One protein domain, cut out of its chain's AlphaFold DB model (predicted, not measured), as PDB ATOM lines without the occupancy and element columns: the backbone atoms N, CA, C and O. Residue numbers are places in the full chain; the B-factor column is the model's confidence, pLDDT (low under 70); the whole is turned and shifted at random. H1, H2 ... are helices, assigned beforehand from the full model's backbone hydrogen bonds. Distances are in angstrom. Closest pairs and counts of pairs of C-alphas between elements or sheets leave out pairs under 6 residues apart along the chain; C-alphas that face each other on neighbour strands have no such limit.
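AT A GLANCE: This is residues 97 to 175 and 243 to 287 of the 298 residues of an uncharacterized protein of Aureobasidium pullulans (UniProt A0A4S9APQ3). Two long helices, H1 and H5, cross nearly at right angles, and five shorter helices gather round the crossing: H4 beside H1, with H2 and H3 packed on H4, H6 by the end of H5, and H7 at the end of H1. A long loop, residues 154 to 175, runs round the outside. The printed part has 124 residues with seven named helices, H1 to H7 in order, and no named strand; its class is all helix. It is compact, with a radius of gyration of the C-alphas of 14.3 A and spans of 37 by 35 by 27 A.

IN THESE COORDINATES: Find C-alpha 97 at (146.530, -173.755, 104.883); from there H1, residues 97 to 116, runs 28.9 A. Next come H2, residues 122 to 132, 15.3 A; H3, residues 135 to 140, 8.5 A; and H4, residues 146 to 153, 10.8 A. Past the cut, H5, residues 243 to 262, runs 28.0 A from (124.524, -156.489, 104.323). H6, residues 268 to 277, spans 14.2 A, and H7, residues 280 to 285, 9.5 A, ending at (117.696, -164.391, 111.720).

HOW THE PARTS SIT: Begin at H4, the hub. It touches H1's residues 107 to 111 alone, closest at C-alphas 149 and 111, 6.2 A. It touches H2 at C-alphas 153 and 126, 5.0 A, and forms a hairpin with H3. H3 touches H5 at C-alphas 138 and 261, 5.4 A. H1 and H7 only just touch, with 3 pairs of C-alphas within 8 A. Every O i to N i+4 pair is within hydrogen-bond range in H1 to H6; H7 has 0 of 2, but 2 of 3 O i to N i+3 pairs.

THE WHOLE: C-alphas 160 and 244 are farthest apart, 42.2 A. Residues 176 to 242 are not printed; C-alphas 175 and 243 are 24.3 A apart across the cut. The links printed whole are tight. Residues 155 to 172 have pLDDT under 70.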
ATOM      1  N   THR A  97     147.216-173.910 103.596       84.44
ATOM      2  CA  THR A  97     146.530-173.755 104.883       84.44
ATOM      3  C   THR A  97     145.252-172.938 104.723       84.44
ATOM      4  O   THR A  97     144.200-173.394 105.150       84.44
ATOM      5  N   ALA A  98     145.310-171.789 104.043       87.94
ATOM      6  CA  ALA A  98     144.133-170.959 103.800       87.94
ATOM      7  C   ALA A  98     143.018-171.738 103.107       87.94
ATOM      8  O   ALA A  98     141.868-171.654 103.519       87.94
ATOM      9  N   LEU A  99     143.351-172.526 102.084       84.56
ATOM     10  CA  LEU A  99     142.356-173.317 101.381       84.56
ATOM     11  C   LEU A  99     141.689-174.355 102.296       84.56
ATOM     12  O   LEU A  99     140.464-174.467 102.293       84.56
ATOM     13  N   ALA A 100     142.469-175.096 103.086       84.81
ATOM     14  CA  ALA A 100     141.931-176.081 104.022       84.81
ATOM     15  C   ALA A 100     141.011-175.435 105.073       84.81
ATOM     16  O   ALA A 100     139.910-175.926 105.322       84.81
ATOM     17  N   GLU A 101     141.428-174.303 105.636       89.50
ATOM     18  CA  GLU A 101     140.654-173.579 106.644       89.50
ATOM     19  C   GLU A 101     139.380-172.949 106.059       89.50
ATOM     20  O   GLU A 101     138.319-173.034 106.673       89.50
ATOM     21  N   ILE A 102     139.430-172.411 104.832       90.38
ATOM     22  CA  ILE A 102     138.234-171.931 104.121       90.38
ATOM     23  C   ILE A 102     137.213-173.063 103.978       90.38
ATOM     24  O   ILE A 102     136.040-172.861 104.293       90.38
ATOM     25  N   LYS A 103     137.635-174.265 103.556       88.25
ATOM     26  CA  LYS A 103     136.729-175.419 103.425       88.25
ATOM     27  C   LYS A 103     136.074-175.770 104.759       88.25
ATOM     28  O   LYS A 103     134.865-176.004 104.805       88.25
ATOM     29  N   LEU A 104     136.843-175.773 105.849       88.44
ATOM     30  CA  LEU A 104     136.327-176.053 107.189       88.44
ATOM     31  C   LEU A 104     135.308-175.002 107.642       88.44
ATOM     32  O   LEU A 104     134.216-175.375 108.071       88.44
ATOM     33  N   SER A 105     135.620-173.713 107.499       92.94
ATOM     34  CA  SER A 105     134.718-172.629 107.901       92.94
ATOM     35  C   SER A 105     133.447-172.572 107.050       92.94
ATOM     36  O   SER A 105     132.361-172.393 107.597       92.94
ATOM     37  N   VAL A 106     133.530-172.782 105.730       93.38
ATOM     38  CA  VAL A 106     132.333-172.862 104.869       93.38
ATOM     39  C   VAL A 106     131.483-174.084 105.230       93.38
ATOM     40  O   VAL A 106     130.256-173.989 105.271       93.38
ATOM     41  N   THR A 107     132.116-175.213 105.562       92.56
ATOM     42  CA  THR A 107     131.403-176.402 106.052       92.56
ATOM     43  C   THR A 107     130.659-176.107 107.356       92.56
ATOM     44  O   THR A 107     129.505-176.505 107.504       92.56
ATOM     45  N   ASP A 108     131.275-175.373 108.285       93.62
ATOM     46  CA  ASP A 108     130.636-174.982 109.545       93.62
ATOM     47  C   ASP A 108     129.484-173.999 109.359       93.62
ATOM     48  O   ASP A 108     128.471-174.117 110.054       93.62
ATOM     49  N   ILE A 109     129.595-173.073 108.403       95.75
ATOM     50  CA  ILE A 109     128.479-172.204 108.013       95.75
ATOM     51  C   ILE A 109     127.303-173.064 107.550       95.75
ATOM     52  O   ILE A 109     126.207-172.911 108.091       95.75
ATOM     53  N   LEU A 110     127.527-174.006 106.626       95.56
ATOM     54  CA  LEU A 110     126.460-174.873 106.120       95.56
ATOM     55  C   LEU A 110     125.839-175.720 107.238       95.56
ATOM     56  O   LEU A 110     124.616-175.794 107.341       95.56
ATOM     57  N   ILE A 111     126.652-176.340 108.099       93.62
ATOM     58  CA  ILE A 111     126.153-177.133 109.235       93.62
ATOM     59  C   ILE A 111     125.291-176.261 110.150       93.62
ATOM     60  O   ILE A 111     124.183-176.658 110.506       93.62
ATOM     61  N   THR A 112     125.768-175.066 110.498       93.69
ATOM     62  CA  THR A 112     125.039-174.143 111.376       93.69
ATOM     63  C   THR A 112     123.722-173.703 110.742       93.69
ATOM     64  O   THR A 112     122.695-173.690 111.417       93.69
ATOM     65  N   GLN A 113     123.716-173.407 109.440       93.56
ATOM     66  CA  GLN A 113     122.495-173.090 108.699       93.56
ATOM     67  C   GLN A 113     121.515-174.268 108.716       93.56
ATOM     68  O   GLN A 113     120.362-174.093 109.096       93.56
ATOM     69  N   LEU A 114     121.964-175.483 108.388       93.19
ATOM     70  CA  LEU A 114     121.113-176.676 108.355       93.19
ATOM     71  C   LEU A 114     120.555-177.062 109.729       93.19
ATOM     72  O   LEU A 114     119.417-177.506 109.812       93.19
ATOM     73  N   LEU A 115     121.309-176.866 110.813       90.31
ATOM     74  CA  LEU A 115     120.821-177.125 112.172       90.31
ATOM     75  C   LEU A 115     119.685-176.182 112.591       90.31
ATOM     76  O   LEU A 115     118.919-176.522 113.488       90.31
ATOM     77  N   ASN A 116     119.578-175.015 111.951       90.00
ATOM     78  CA  ASN A 116     118.655-173.953 112.346       90.00
ATOM     79  C   ASN A 116     117.621-173.594 111.262       90.00
ATOM     80  O   ASN A 116     116.754-172.762 111.503       90.00
ATOM     81  N   ALA A 117     117.683-174.210 110.078       90.12
ATOM     82  CA  ALA A 117     116.790-173.908 108.958       90.12
ATOM     83  C   ALA A 117     115.436-174.639 109.014       90.12
ATOM     84  O   ALA A 117     114.556-174.299 108.234       90.12
ATOM     85  N   PHE A 118     115.255-175.635 109.890       88.38
ATOM     86  CA  PHE A 118     114.077-176.526 109.896       88.38
ATOM     87  C   PHE A 118     113.184-176.393 111.150       88.38
ATOM     88  O   PHE A 118     112.432-177.317 111.478       88.38
ATOM     89  N   GLY A 119     113.278-175.270 111.872       81.06
ATOM     90  CA  GLY A 119     112.482-174.998 113.074       81.06
ATOM     91  C   GLY A 119     112.635-176.069 114.166       81.06
ATOM     92  O   GLY A 119     113.703-176.652 114.345       81.06
ATOM     93  N   ASP A 120     111.549-176.366 114.886       75.56
ATOM     94  CA  ASP A 120     111.545-177.333 115.997       75.56
ATOM     95  C   ASP A 120     111.618-178.816 115.567       75.56
ATOM     96  O   ASP A 120     111.895-179.687 116.397       75.56
ATOM     97  N   ASN A 121     111.415-179.144 114.284       73.62
ATOM     98  CA  ASN A 121     111.405-180.532 113.792       73.62
ATOM     99  C   ASN A 121     112.815-181.078 113.493       73.62
ATOM    100  O   ASN A 121     113.054-181.779 112.506       73.62
ATOM    101  N   THR A 122     113.769-180.730 114.350       75.19
ATOM    102  CA  THR A 122     115.202-180.980 114.150       75.19
ATOM    103  C   THR A 122     115.533-182.461 113.948       75.19
ATOM    104  O   THR A 122     116.325-182.787 113.068       75.19
ATOM    105  N   GLU A 123     114.901-183.375 114.691       81.12
ATOM    106  CA  GLU A 123     115.185-184.813 114.589       81.12
ATOM    107  C   GLU A 123     114.728-185.411 113.250       81.12
ATOM    108  O   GLU A 123     115.509-186.090 112.581       81.12
ATOM    109  N   ALA A 124     113.486-185.152 112.823       86.50
ATOM    110  CA  ALA A 124     112.986-185.698 111.562       86.50
ATOM    111  C   ALA A 124     113.720-185.089 110.360       86.50
ATOM    112  O   ALA A 124     114.049-185.804 109.411       86.50
ATOM    113  N   SER A 125     114.032-183.791 110.424       89.25
ATOM    114  CA  SER A 125     114.817-183.112 109.395       89.25
ATOM    115  C   SER A 125     116.244-183.652 109.330       89.25
ATOM    116  O   SER A 125     116.720-183.957 108.239       89.25
ATOM    117  N   ALA A 126     116.901-183.887 110.470       87.94
ATOM    118  CA  ALA A 126     118.221-184.516 110.506       87.94
ATOM    119  C   ALA A 126     118.206-185.935 109.914       87.94
ATOM    120  O   ALA A 126     119.070-186.274 109.104       87.94
ATOM    121  N   GLN A 127     117.194-186.749 110.239       88.31
ATOM    122  CA  GLN A 127     117.028-188.085 109.653       88.31
ATOM    123  C   GLN A 127     116.813-188.026 108.134       88.31
ATOM    124  O   GLN A 127     117.396-188.825 107.394       88.31
ATOM    125  N   TRP A 128     115.997-187.082 107.654       93.06
ATOM    126  CA  TRP A 128     115.762-186.896 106.224       93.06
ATOM    127  C   TRP A 128     117.036-186.458 105.499       93.06
ATOM    128  O   TRP A 128     117.400-187.069 104.494       93.06
ATOM    129  N   LEU A 129     117.743-185.460 106.033       93.31
ATOM    130  CA  LEU A 129     119.009-184.970 105.493       93.31
ATOM    131  C   LEU A 129     120.036-186.102 105.422       93.31
ATOM    132  O   LEU A 129     120.552-186.404 104.350       93.31
ATOM    133  N   CYS A 130     120.232-186.823 106.529       90.62
ATOM    134  CA  CYS A 130     121.147-187.958 106.602       90.62
ATOM    135  C   CYS A 130     120.866-189.032 105.534       90.62
ATOM    136  O   CYS A 130     121.798-189.617 104.976       90.62
ATOM    137  N   LYS A 131     119.585-189.293 105.238       91.00
ATOM    138  CA  LYS A 131     119.159-190.269 104.225       91.00
ATOM    139  C   LYS A 131     119.385-189.787 102.789       91.00
ATOM    140  O   LYS A 131     119.581-190.626 101.912       91.00
ATOM    141  N   ASN A 132     119.310-188.479 102.547       94.00
ATOM    142  CA  ASN A 132     119.346-187.901 101.202       94.00
ATOM    143  C   ASN A 132     120.688-187.258 100.840       94.00
ATOM    144  O   ASN A 132     120.877-186.917  99.676       94.00
ATOM    145  N   PHE A 133     121.616-187.104 101.785       92.38
ATOM    146  CA  PHE A 133     122.912-186.509 101.495       92.38
ATOM    147  C   PHE A 133     123.714-187.294 100.449       92.38
ATOM    148  O   PHE A 133     123.979-188.491 100.590       92.38
ATOM    149  N   ASN A 134     124.168-186.572  99.430       90.94
ATOM    150  CA  ASN A 134     125.153-186.988  98.452       90.94
ATOM    151  C   ASN A 134     126.540-186.510  98.904       90.94
ATOM    152  O   ASN A 134     127.016-185.435  98.539       90.94
ATOM    153  N   TYR A 135     127.193-187.329  99.727       86.44
ATOM    154  CA  TYR A 135     128.516-187.024 100.279       86.44
ATOM    155  C   TYR A 135     129.609-186.901  99.208       86.44
ATOM    156  O   TYR A 135     130.552-186.135  99.385       86.44
ATOM    157  N   THR A 136     129.470-187.616  98.086       84.62
ATOM    158  CA  THR A 136     130.383-187.471  96.946       84.62
ATOM    159  C   THR A 136     130.263-186.074  96.351       84.62
ATOM    160  O   THR A 136     131.271-185.393  96.246       84.62
ATOM    161  N   ALA A 137     129.047-185.603  96.055       88.06
ATOM    162  CA  ALA A 137     128.848-184.253  95.523       88.06
ATOM    163  C   ALA A 137     129.300-183.164  96.513       88.06
ATOM    164  O   ALA A 137     129.911-182.175  96.119       88.06
ATOM    165  N   MET A 138     129.082-183.352  97.820       88.31
ATOM    166  CA  MET A 138     129.598-182.411  98.822       88.31
ATOM    167  C   MET A 138     131.129-182.277  98.785       88.31
ATOM    168  O   MET A 138     131.641-181.165  98.888       88.31
ATOM    169  N   ASN A 139     131.861-183.383  98.638       83.50
ATOM    170  CA  ASN A 139     133.320-183.339  98.528       83.50
ATOM    171  C   ASN A 139     133.771-182.809  97.162       83.50
ATOM    172  O   ASN A 139     134.568-181.877  97.094       83.50
ATOM    173  N   ASP A 140     133.259-183.412  96.091       82.19
ATOM    174  CA  ASP A 140     133.809-183.290  94.741       82.19
ATOM    175  C   ASP A 140     133.280-182.057  93.997       82.19
ATOM    176  O   ASP A 140     133.983-181.490  93.162       82.19
ATOM    177  N   GLU A 141     132.063-181.606  94.313       85.88
ATOM    178  CA  GLU A 141     131.428-180.462  93.650       85.88
ATOM    179  C   GLU A 141     131.413-179.213  94.532       85.88
ATOM    180  O   GLU A 141     131.655-178.105  94.044       85.88
ATOM    181  N   LEU A 142     131.169-179.383  95.834       88.25
ATOM    182  CA  LEU A 142     131.049-178.270  96.781       88.25
ATOM    183  C   LEU A 142     132.347-177.956  97.537       88.25
ATOM    184  O   LEU A 142     132.409-176.920  98.198       88.25
ATOM    185  N   ALA A 143     133.363-178.824  97.454       86.69
ATOM    186  CA  ALA A 143     134.602-178.728  98.229       86.69
ATOM    187  C   ALA A 143     134.366-178.578  99.750       86.69
ATOM    188  O   ALA A 143     135.086-177.850 100.435       86.69
ATOM    189  N   LEU A 144     133.349-179.258 100.284       87.62
ATOM    190  CA  LEU A 144     133.003-179.260 101.706       87.62
ATOM    191  C   LEU A 144     133.555-180.498 102.407       87.62
ATOM    192  O   LEU A 144     133.660-181.566 101.808       87.62
ATOM    193  N   ASP A 145     133.826-180.381 103.707       85.94
ATOM    194  CA  ASP A 145     134.143-181.532 104.553       85.94
ATOM    195  C   ASP A 145     132.846-182.274 104.883       85.94
ATOM    196  O   ASP A 145     132.224-182.112 105.942       85.94
ATOM    197  N   SER A 146     132.419-183.107 103.941       85.75
ATOM    198  CA  SER A 146     131.208-183.894 104.113       85.75
ATOM    199  C   SER A 146     131.312-184.820 105.335       85.75
ATOM    200  O   SER A 146     130.292-185.070 105.982       85.75
ATOM    201  N   GLY A 147     132.547-185.175 105.743       80.44
ATOM    202  CA  GLY A 147     132.984-185.614 107.078       80.44
ATOM    203  C   GLY A 147     132.138-185.135 108.213       80.44
ATOM    204  O   GLY A 147     131.468-185.862 108.960       80.44
ATOM    205  N   ARG A 148     132.278-183.835 108.350       86.00
ATOM    206  CA  ARG A 148     131.734-183.043 109.420       86.00
ATOM    207  C   ARG A 148     130.226-182.924 109.290       86.00
ATOM    208  O   ARG A 148     129.542-183.058 110.300       86.00
ATOM    209  N   VAL A 149     129.719-182.792 108.063       87.81
ATOM    210  CA  VAL A 149     128.276-182.769 107.787       87.81
ATOM    211  C   VAL A 149     127.622-184.081 108.222       87.81
ATOM    212  O   VAL A 149     126.681-184.073 109.010       87.81
ATOM    213  N   GLY A 150     128.159-185.230 107.807       83.81
ATOM    214  CA  GLY A 150     127.625-186.536 108.195       83.81
ATOM    215  C   GLY A 150     127.621-186.738 109.713       83.81
ATOM    216  O   GLY A 150     126.629-187.211 110.264       83.81
ATOM    217  N   ARG A 151     128.686-186.315 110.413       81.69
ATOM    218  CA  ARG A 151     128.751-186.366 111.888       81.69
ATOM    219  C   ARG A 151     127.699-185.486 112.569       81.69
ATOM    220  O   ARG A 151     127.250-185.842 113.652       81.69
ATOM    221  N   ALA A 152     127.324-184.362 111.962       85.62
ATOM    222  CA  ALA A 152     126.340-183.448 112.530       85.62
ATOM    223  C   ALA A 152     124.897-183.983 112.446       85.62
ATOM    224  O   ALA A 152     124.100-183.694 113.333       85.62
ATOM    225  N   PHE A 153     124.562-184.781 111.422       87.69
ATOM    226  CA  PHE A 153     123.168-185.173 111.140       87.69
ATOM    227  C   PHE A 153     122.873-186.682 111.234       87.69
ATOM    228  O   PHE A 153     121.706-187.063 111.303       87.69
ATOM    229  N   CYS A 154     123.880-187.562 111.259       84.56
ATOM    230  CA  CYS A 154     123.683-189.019 111.254       84.56
ATOM    231  C   CYS A 154     124.114-189.685 112.575       84.56
ATOM    232  O   CYS A 154     125.305-189.884 112.809       84.56
ATOM    233  N   LEU A 155     123.148-190.106 113.408       63.72
ATOM    234  CA  LEU A 155     123.383-190.684 114.749       63.72
ATOM    235  C   LEU A 155     123.927-192.135 114.765       63.72
ATOM    236  O   LEU A 155     124.584-192.515 115.729       63.72
ATOM    237  N   ASP A 156     123.714-192.931 113.707       53.72
ATOM    238  CA  ASP A 156     124.019-194.382 113.677       53.72
ATOM    239  C   ASP A 156     125.232-194.781 112.813       53.72
ATOM    240  O   ASP A 156     125.381-195.945 112.425       53.72
ATOM    241  N   ARG A 157     126.143-193.852 112.493       49.59
ATOM    242  CA  ARG A 157     127.409-194.227 111.839       49.59
ATOM    243  C   ARG A 157     128.542-194.296 112.866       49.59
ATOM    244  O   ARG A 157     128.802-193.292 113.528       49.59
ATOM    245  N   PRO A 158     129.199-195.464 113.041       35.94
ATOM    246  CA  PRO A 158     130.214-195.643 114.069       35.94
ATOM    247  C   PRO A 158     131.316-194.590 113.941       35.94
ATOM    248  O   PRO A 158     131.722-194.250 112.831       35.94
ATOM    249  N   TYR A 159     131.851-194.177 115.091       39.25
ATOM    250  CA  TYR A 159     133.007-193.294 115.321       39.25
ATOM    251  C   TYR A 159     134.331-193.705 114.620       39.25
ATOM    252  O   TYR A 159     135.408-193.279 115.023       39.25
ATOM    253  N   GLY A 160     134.288-194.542 113.586       36.44
ATOM    254  CA  GLY A 160     135.464-195.088 112.918       36.44
ATOM    255  C   GLY A 160     135.178-195.907 111.662       36.44
ATOM    256  O   GLY A 160     136.006-196.737 111.305       36.44
ATOM    257  N   THR A 161     134.038-195.731 110.979       36.72
ATOM    258  CA  THR A 161     134.030-196.057 109.542       36.72
ATOM    259  C   THR A 161     134.664-194.878 108.850       36.72
ATOM    260  O   THR A 161     134.057-193.806 108.841       36.72
ATOM    261  N   ASP A 162     135.890-195.080 108.369       40.28
ATOM    262  CA  ASP A 162     136.664-194.092 107.639       40.28
ATOM    263  C   ASP A 162     135.732-193.304 106.735       40.28
ATOM    264  O   ASP A 162     135.121-193.822 105.794       40.28
ATOM    265  N   TRP A 163     135.582-192.034 107.092       44.22
ATOM    266  CA  TRP A 163     135.169-191.049 106.133       44.22
ATOM    267  C   TRP A 163     136.044-191.277 104.916       44.22
ATOM    268  O   TRP A 163     137.266-191.354 105.062       44.22
ATOM    269  N   VAL A 164     135.427-191.496 103.753       42.91
ATOM    270  CA  VAL A 164     136.184-191.548 102.512       42.91
ATOM    271  C   VAL A 164     136.755-190.149 102.405       42.91
ATOM    272  O   VAL A 164     136.070-189.226 101.970       42.91
ATOM    273  N   ASN A 165     137.988-189.993 102.900       41.44
ATOM    274  CA  ASN A 165     138.877-188.943 102.465       41.44
ATOM    275  C   ASN A 165     138.654-188.926 100.962       41.44
ATOM    276  O   ASN A 165     138.751-190.015 100.366       41.44
ATOM    277  N   PRO A 166     138.218-187.794 100.390       42.75
ATOM    278  CA  PRO A 166     137.905-187.763  98.980       42.75
ATOM    279  C   PRO A 166     139.068-188.441  98.261       42.75
ATOM    280  O   PRO A 166     140.235-188.285  98.635       42.75
ATOM    281  N   THR A 167     138.742-189.350  97.338       42.38
ATOM    282  CA  THR A 167     139.727-190.246  96.696       42.38
ATOM    283  C   THR A 167     140.851-189.471  95.994       42.38
ATOM    284  O   THR A 167     141.839-190.054  95.549       42.38
ATOM    285  N   HIS A 168     140.676-188.157  95.919       51.97
ATOM    286  CA  HIS A 168     141.548-187.102  95.476       51.97
ATOM    287  C   HIS A 168     141.275-185.854  96.338       51.97
ATOM    288  O   HIS A 168     140.166-185.657  96.825       51.97
ATOM    289  N   GLU A 169     142.274-185.001  96.534       56.34
ATOM    290  CA  GLU A 169     142.061-183.694  97.157       56.34
ATOM    291  C   GLU A 169     141.332-182.789  96.150       56.34
ATOM    292  O   GLU A 169     141.802-182.594  95.028       56.34
ATOM    293  N   VAL A 170     140.145-182.299  96.513       62.44
ATOM    294  CA  VAL A 170     139.369-181.371  95.678       62.44
ATOM    295  C   VAL A 170     139.718-179.969  96.132       62.44
ATOM    296  O   VAL A 170     139.292-179.542  97.204       62.44
ATOM    297  N   ASP A 171     140.546-179.273  95.359       64.31
ATOM    298  CA  ASP A 171     141.124-177.998  95.781       64.31
ATOM    299  C   ASP A 171     140.160-176.812  95.683       64.31
ATOM    300  O   ASP A 171     140.344-175.833  96.391       64.31
ATOM    301  N   ILE A 172     139.120-176.869  94.853       68.69
ATOM    302  CA  ILE A 172     138.218-175.733  94.617       68.69
ATOM    303  C   ILE A 172     136.777-176.201  94.414       68.69
ATOM    304  O   ILE A 172     136.547-177.340  94.018       68.69
ATOM    305  N   VAL A 173     135.816-175.303  94.655       75.81
ATOM    306  CA  VAL A 173     134.397-175.529  94.346       75.81
ATOM    307  C   VAL A 173     134.251-175.735  92.837       75.81
ATOM    308  O   VAL A 173     134.591-174.841  92.061       75.81
ATOM    309  N   ALA A 174     133.771-176.908  92.423       73.31
ATOM    310  CA  ALA A 174     133.591-177.230  91.011       73.31
ATOM    311  C   ALA A 174     132.233-176.755  90.475       73.31
ATOM    312  O   ALA A 174     132.119-176.503  89.274       73.31
ATOM    313  N   ASP A 175     131.220-176.598  91.340       84.81
ATOM    314  CA  ASP A 175     129.949-175.997  90.935       84.81
ATOM    315  C   ASP A 175     130.162-174.516  90.549       84.81
ATOM    316  O   ASP A 175     130.502-173.689  91.405       84.81
ATOM    317  N   GLN A 243     125.336-155.523 103.569       94.56
ATOM    318  CA  GLN A 243     124.524-156.489 104.323       94.56
ATOM    319  C   GLN A 243     123.415-157.111 103.470       94.56
ATOM    320  O   GLN A 243     123.208-158.320 103.510       94.56
ATOM    321  N   THR A 244     122.727-156.306 102.655       94.38
ATOM    322  CA  THR A 244     121.675-156.803 101.751       94.38
ATOM    323  C   THR A 244     122.246-157.771 100.713       94.38
ATOM    324  O   THR A 244     121.676-158.833 100.468       94.38
ATOM    325  N   LYS A 245     123.394-157.430 100.115       94.69
ATOM    326  CA  LYS A 245     124.081-158.302  99.155       94.69
ATOM    327  C   LYS A 245     124.611-159.572  99.822       94.69
ATOM    328  O   LYS A 245     124.435-160.646  99.260       94.69
ATOM    329  N   MET A 246     125.182-159.467 101.023       94.00
ATOM    330  CA  MET A 246     125.624-160.611 101.826       94.00
ATOM    331  C   MET A 246     124.464-161.564 102.110       94.00
ATOM    332  O   MET A 246     124.594-162.756 101.858       94.00
ATOM    333  N   ALA A 247     123.317-161.044 102.551       92.81
ATOM    334  CA  ALA A 247     122.138-161.858 102.832       92.81
ATOM    335  C   ALA A 247     121.592-162.552 101.577       92.81
ATOM    336  O   ALA A 247     121.240-163.729 101.628       92.81
ATOM    337  N   GLY A 248     121.554-161.854 100.438       92.25
ATOM    338  CA  GLY A 248     121.149-162.436  99.154       92.25
ATOM    339  C   GLY A 248     122.109-163.526  98.668       92.25
ATOM    340  O   GLY A 248     121.676-164.625  98.324       92.25
ATOM    341  N   SER A 249     123.417-163.258  98.688       92.75
ATOM    342  CA  SER A 249     124.441-164.244  98.327       92.75
ATOM    343  C   SER A 249     124.425-165.448  99.264       92.75
ATOM    344  O   SER A 249     124.477-166.573  98.781       92.75
ATOM    345  N   SER A 250     124.293-165.236 100.576       92.88
ATOM    346  CA  SER A 250     124.203-166.321 101.556       92.88
ATOM    347  C   SER A 250     122.983-167.205 101.309       92.88
ATOM    348  O   SER A 250     123.117-168.422 101.372       92.88
ATOM    349  N   THR A 251     121.816-166.628 100.989       93.12
ATOM    350  CA  THR A 251     120.623-167.406 100.614       93.12
ATOM    351  C   THR A 251     120.878-168.263  99.381       93.12
ATOM    352  O   THR A 251     120.595-169.455  99.404       93.12
ATOM    353  N   ASN A 252     121.433-167.676  98.318       92.88
ATOM    354  CA  ASN A 252     121.649-168.391  97.060       92.88
ATOM    355  C   ASN A 252     122.712-169.490  97.202       92.88
ATOM    356  O   ASN A 252     122.559-170.568  96.636       92.88
ATOM    357  N   ILE A 253     123.781-169.231  97.963       93.75
ATOM    358  CA  ILE A 253     124.811-170.232  98.266       93.75
ATOM    359  C   ILE A 253     124.194-171.380  99.065       93.75
ATOM    360  O   ILE A 253     124.349-172.527  98.658       93.75
ATOM    361  N   PHE A 254     123.457-171.081 100.138       94.94
ATOM    362  CA  PHE A 254     122.779-172.095 100.947       94.94
ATOM    363  C   PHE A 254     121.814-172.941 100.108       94.94
ATOM    364  O   PHE A 254     121.838-174.168 100.188       94.94
ATOM    365  N   GLU A 255     121.007-172.301  99.258       93.75
ATOM    366  CA  GLU A 255     120.067-172.985  98.370       93.75
ATOM    367  C   GLU A 255     120.775-173.953  97.422       93.75
ATOM    368  O   GLU A 255     120.442-175.138  97.384       93.75
ATOM    369  N   GLN A 256     121.778-173.474  96.681       93.44
ATOM    370  CA  GLN A 256     122.499-174.318  95.729       93.44
ATOM    371  C   GLN A 256     123.288-175.424  96.431       93.44
ATOM    372  O   GLN A 256     123.251-176.571  95.985       93.44
ATOM    373  N   GLN A 257     123.942-175.120  97.556       95.19
ATOM    374  CA  GLN A 257     124.632-176.129  98.356       95.19
ATOM    375  C   GLN A 257     123.665-177.215  98.812       95.19
ATOM    376  O   GLN A 257     123.981-178.384  98.645       95.19
ATOM    377  N   LEU A 258     122.483-176.864  99.329       95.38
ATOM    378  CA  LEU A 258     121.503-177.848  99.781       95.38
ATOM    379  C   LEU A 258     120.941-178.681  98.620       95.38
ATOM    380  O   LEU A 258     120.802-179.897  98.764       95.38
ATOM    381  N   ILE A 259     120.679-178.066  97.460       94.69
ATOM    382  CA  ILE A 259     120.235-178.780  96.250       94.69
ATOM    383  C   ILE A 259     121.266-179.830  95.831       94.69
ATOM    384  O   ILE A 259     120.908-180.996  95.656       94.69
ATOM    385  N   VAL A 260     122.536-179.438  95.692       93.38
ATOM    386  CA  VAL A 260     123.624-180.337  95.276       93.38
ATOM    387  C   VAL A 260     123.883-181.395  96.349       93.38
ATOM    388  O   VAL A 260     123.913-182.592  96.066       93.38
ATOM    389  N   ALA A 261     123.971-180.972  97.610       93.81
ATOM    390  CA  ALA A 261     124.222-181.835  98.756       93.81
ATOM    391  C   ALA A 261     123.153-182.907  98.961       93.81
ATOM    392  O   ALA A 261     123.452-183.921  99.579       93.81
ATOM    393  N   THR A 262     121.920-182.700  98.496       94.62
ATOM    394  CA  THR A 262     120.823-183.673  98.634       94.62
ATOM    395  C   THR A 262     120.405-184.306  97.312       94.62
ATOM    396  O   THR A 262     119.469-185.110  97.292       94.62
ATOM    397  N   ASP A 263     121.096-183.979  96.213       93.25
ATOM    398  CA  ASP A 263     120.728-184.387  94.856       93.25
ATOM    399  C   ASP A 263     119.235-184.111  94.582       93.25
ATOM    400  O   ASP A 263     118.458-184.991  94.207       93.25
ATOM    401  N   ALA A 264     118.794-182.897  94.928       94.00
ATOM    402  CA  ALA A 264     117.406-182.464  94.773       94.00
ATOM    403  C   ALA A 264     117.130-181.849  93.395       94.00
ATOM    404  O   ALA A 264     115.973-181.639  93.030       94.00
ATOM    405  N   ALA A 265     118.174-181.575  92.607       90.50
ATOM    406  CA  ALA A 265     118.038-181.005  91.274       90.50
ATOM    407  C   ALA A 265     117.217-181.941  90.370       90.50
ATOM    408  O   ALA A 265     117.660-183.018  89.988       90.50
ATOM    409  N   GLY A 266     115.998-181.523  90.020       86.81
ATOM    410  CA  GLY A 266     115.085-182.326  89.200       86.81
ATOM    411  C   GLY A 266     114.332-183.433  89.952       86.81
ATOM    412  O   GLY A 266     113.567-184.158  89.320       86.81
ATOM    413  N   ASP A 267     114.482-183.547  91.277       95.06
ATOM    414  CA  ASP A 267     113.652-184.415  92.121       95.06
ATOM    415  C   ASP A 267     112.538-183.587  92.777       95.06
ATOM    416  O   ASP A 267     112.716-182.969  93.829       95.06
ATOM    417  N   GLU A 268     111.358-183.593  92.152       93.50
ATOM    418  CA  GLU A 268     110.187-182.848  92.632       93.50
ATOM    419  C   GLU A 268     109.813-183.194  94.079       93.50
ATOM    420  O   GLU A 268     109.363-182.319  94.818       93.50
ATOM    421  N   LYS A 269     110.014-184.443  94.522       94.62
ATOM    422  CA  LYS A 269     109.656-184.854  95.887       94.62
ATOM    423  C   LYS A 269     110.613-184.262  96.907       94.62
ATOM    424  O   LYS A 269     110.158-183.808  97.955       94.62
ATOM    425  N   LYS A 270     111.916-184.265  96.615       95.38
ATOM    426  CA  LYS A 270     112.912-183.639  97.494       95.38
ATOM    427  C   LYS A 270     112.731-182.127  97.537       95.38
ATOM    428  O   LYS A 270     112.693-181.573  98.628       95.38
ATOM    429  N   MET A 271     112.538-181.484  96.385       94.00
ATOM    430  CA  MET A 271     112.283-180.039  96.312       94.00
ATOM    431  C   MET A 271     111.019-179.642  97.085       94.00
ATOM    432  O   MET A 271     111.060-178.712  97.884       94.00
ATOM    433  N   THR A 272     109.925-180.396  96.925       92.88
ATOM    434  CA  THR A 272     108.686-180.166  97.689       92.88
ATOM    435  C   THR A 272     108.925-180.316  99.188       92.88
ATOM    436  O   THR A 272     108.523-179.455  99.962       92.88
ATOM    437  N   TRP A 273     109.633-181.370  99.608       93.62
ATOM    438  CA  TRP A 273     109.939-181.580 101.022       93.62
ATOM    439  C   TRP A 273     110.770-180.429 101.610       93.62
ATOM    440  O   TRP A 273     110.448-179.951 102.695       93.62
ATOM    441  N   LEU A 274     111.796-179.955 100.892       92.94
ATOM    442  CA  LEU A 274     112.614-178.812 101.311       92.94
ATOM    443  C   LEU A 274     111.776-177.532 101.448       92.94
ATOM    444  O   LEU A 274     111.858-176.871 102.478       92.94
ATOM    445  N   CYS A 275     110.933-177.228 100.457       91.06
ATOM    446  CA  CYS A 275     110.011-176.087 100.496       91.06
ATOM    447  C   CYS A 275     109.048-176.150 101.699       91.06
ATOM    448  O   CYS A 275     108.794-175.140 102.342       91.06
ATOM    449  N   GLU A 276     108.521-177.332 102.036       89.81
ATOM    450  CA  GLU A 276     107.545-177.490 103.126       89.81
ATOM    451  C   GLU A 276     108.163-177.499 104.532       89.81
ATOM    452  O   GLU A 276     107.454-177.230 105.502       89.81
ATOM    453  N   ASN A 277     109.445-177.857 104.669       90.94
ATOM    454  CA  ASN A 277     110.072-178.096 105.976       90.94
ATOM    455  C   ASN A 277     111.106-177.036 106.376       90.94
ATOM    456  O   ASN A 277     111.555-177.046 107.522       90.94
ATOM    457  N   ILE A 278     111.489-176.132 105.472       89.69
ATOM    458  CA  ILE A 278     112.364-175.008 105.809       89.69
ATOM    459  C   ILE A 278     111.547-173.880 106.445       89.69
ATOM    460  O   ILE A 278     110.587-173.369 105.872       89.69
ATOM    461  N   GLU A 279     111.963-173.448 107.633       88.31
ATOM    462  CA  GLU A 279     111.369-172.322 108.342       88.31
ATOM    463  C   GLU A 279     111.963-171.010 107.811       88.31
ATOM    464  O   GLU A 279     112.977-170.495 108.286       88.31
ATOM    465  N   HIS A 280     111.326-170.455 106.780       81.94
ATOM    466  CA  HIS A 280     111.818-169.272 106.066       81.94
ATOM    467  C   HIS A 280     112.007-168.036 106.954       81.94
ATOM    468  O   HIS A 280     112.831-167.172 106.640       81.94
ATOM    469  N   ARG A 281     111.263-167.938 108.064       80.25
ATOM    470  CA  ARG A 281     111.435-166.855 109.036       80.25
ATOM    471  C   ARG A 281     112.789-166.944 109.738       80.25
ATOM    472  O   ARG A 281     113.444-165.914 109.912       80.25
ATOM    473  N   ASP A 282     113.206-168.151 110.099       84.50
ATOM    474  CA  ASP A 282     114.440-168.395 110.845       84.50
ATOM    475  C   ASP A 282     115.668-168.096 109.974       84.50
ATOM    476  O   ASP A 282     116.654-167.552 110.469       84.50
ATOM    477  N   LEU A 283     115.568-168.291 108.650       85.81
ATOM    478  CA  LEU A 283     116.619-167.901 107.698       85.81
ATOM    479  C   LEU A 283     116.987-166.411 107.803       85.81
ATOM    480  O   LEU A 283     118.166-166.061 107.760       85.81
ATOM    481  N   GLY A 284     115.995-165.535 107.998       85.06
ATOM    482  CA  GLY A 284     116.223-164.101 108.195       85.06
ATOM    483  C   GLY A 284     117.123-163.803 109.394       85.06
ATOM    484  O   GLY A 284     118.025-162.970 109.318       85.06
ATOM    485  N   LEU A 285     116.912-164.529 110.494       86.38
ATOM    486  CA  LEU A 285     117.696-164.391 111.720       86.38
ATOM    487  C   LEU A 285     119.089-165.016 111.607       86.38
ATOM    488  O   LEU A 285     119.980-164.610 112.343       86.38
ATOM    489  N   LEU A 286     119.303-165.929 110.657       87.81
ATOM    490  CA  LEU A 286     120.619-166.479 110.318       87.81
ATOM    491  C   LEU A 286     121.446-165.558 109.405       87.81
ATOM    492  O   LEU A 286     122.591-165.881 109.093       87.81
ATOM    493  N   GLY A 287     120.916-164.398 109.003       86.12
ATOM    494  CA  GLY A 287     121.598-163.464 108.100       86.12
ATOM    495  C   GLY A 287     121.367-163.757 106.616       86.12
ATOM    496  O   GLY A 287     122.131-163.287 105.780       86.12
TER     497      GLY A 287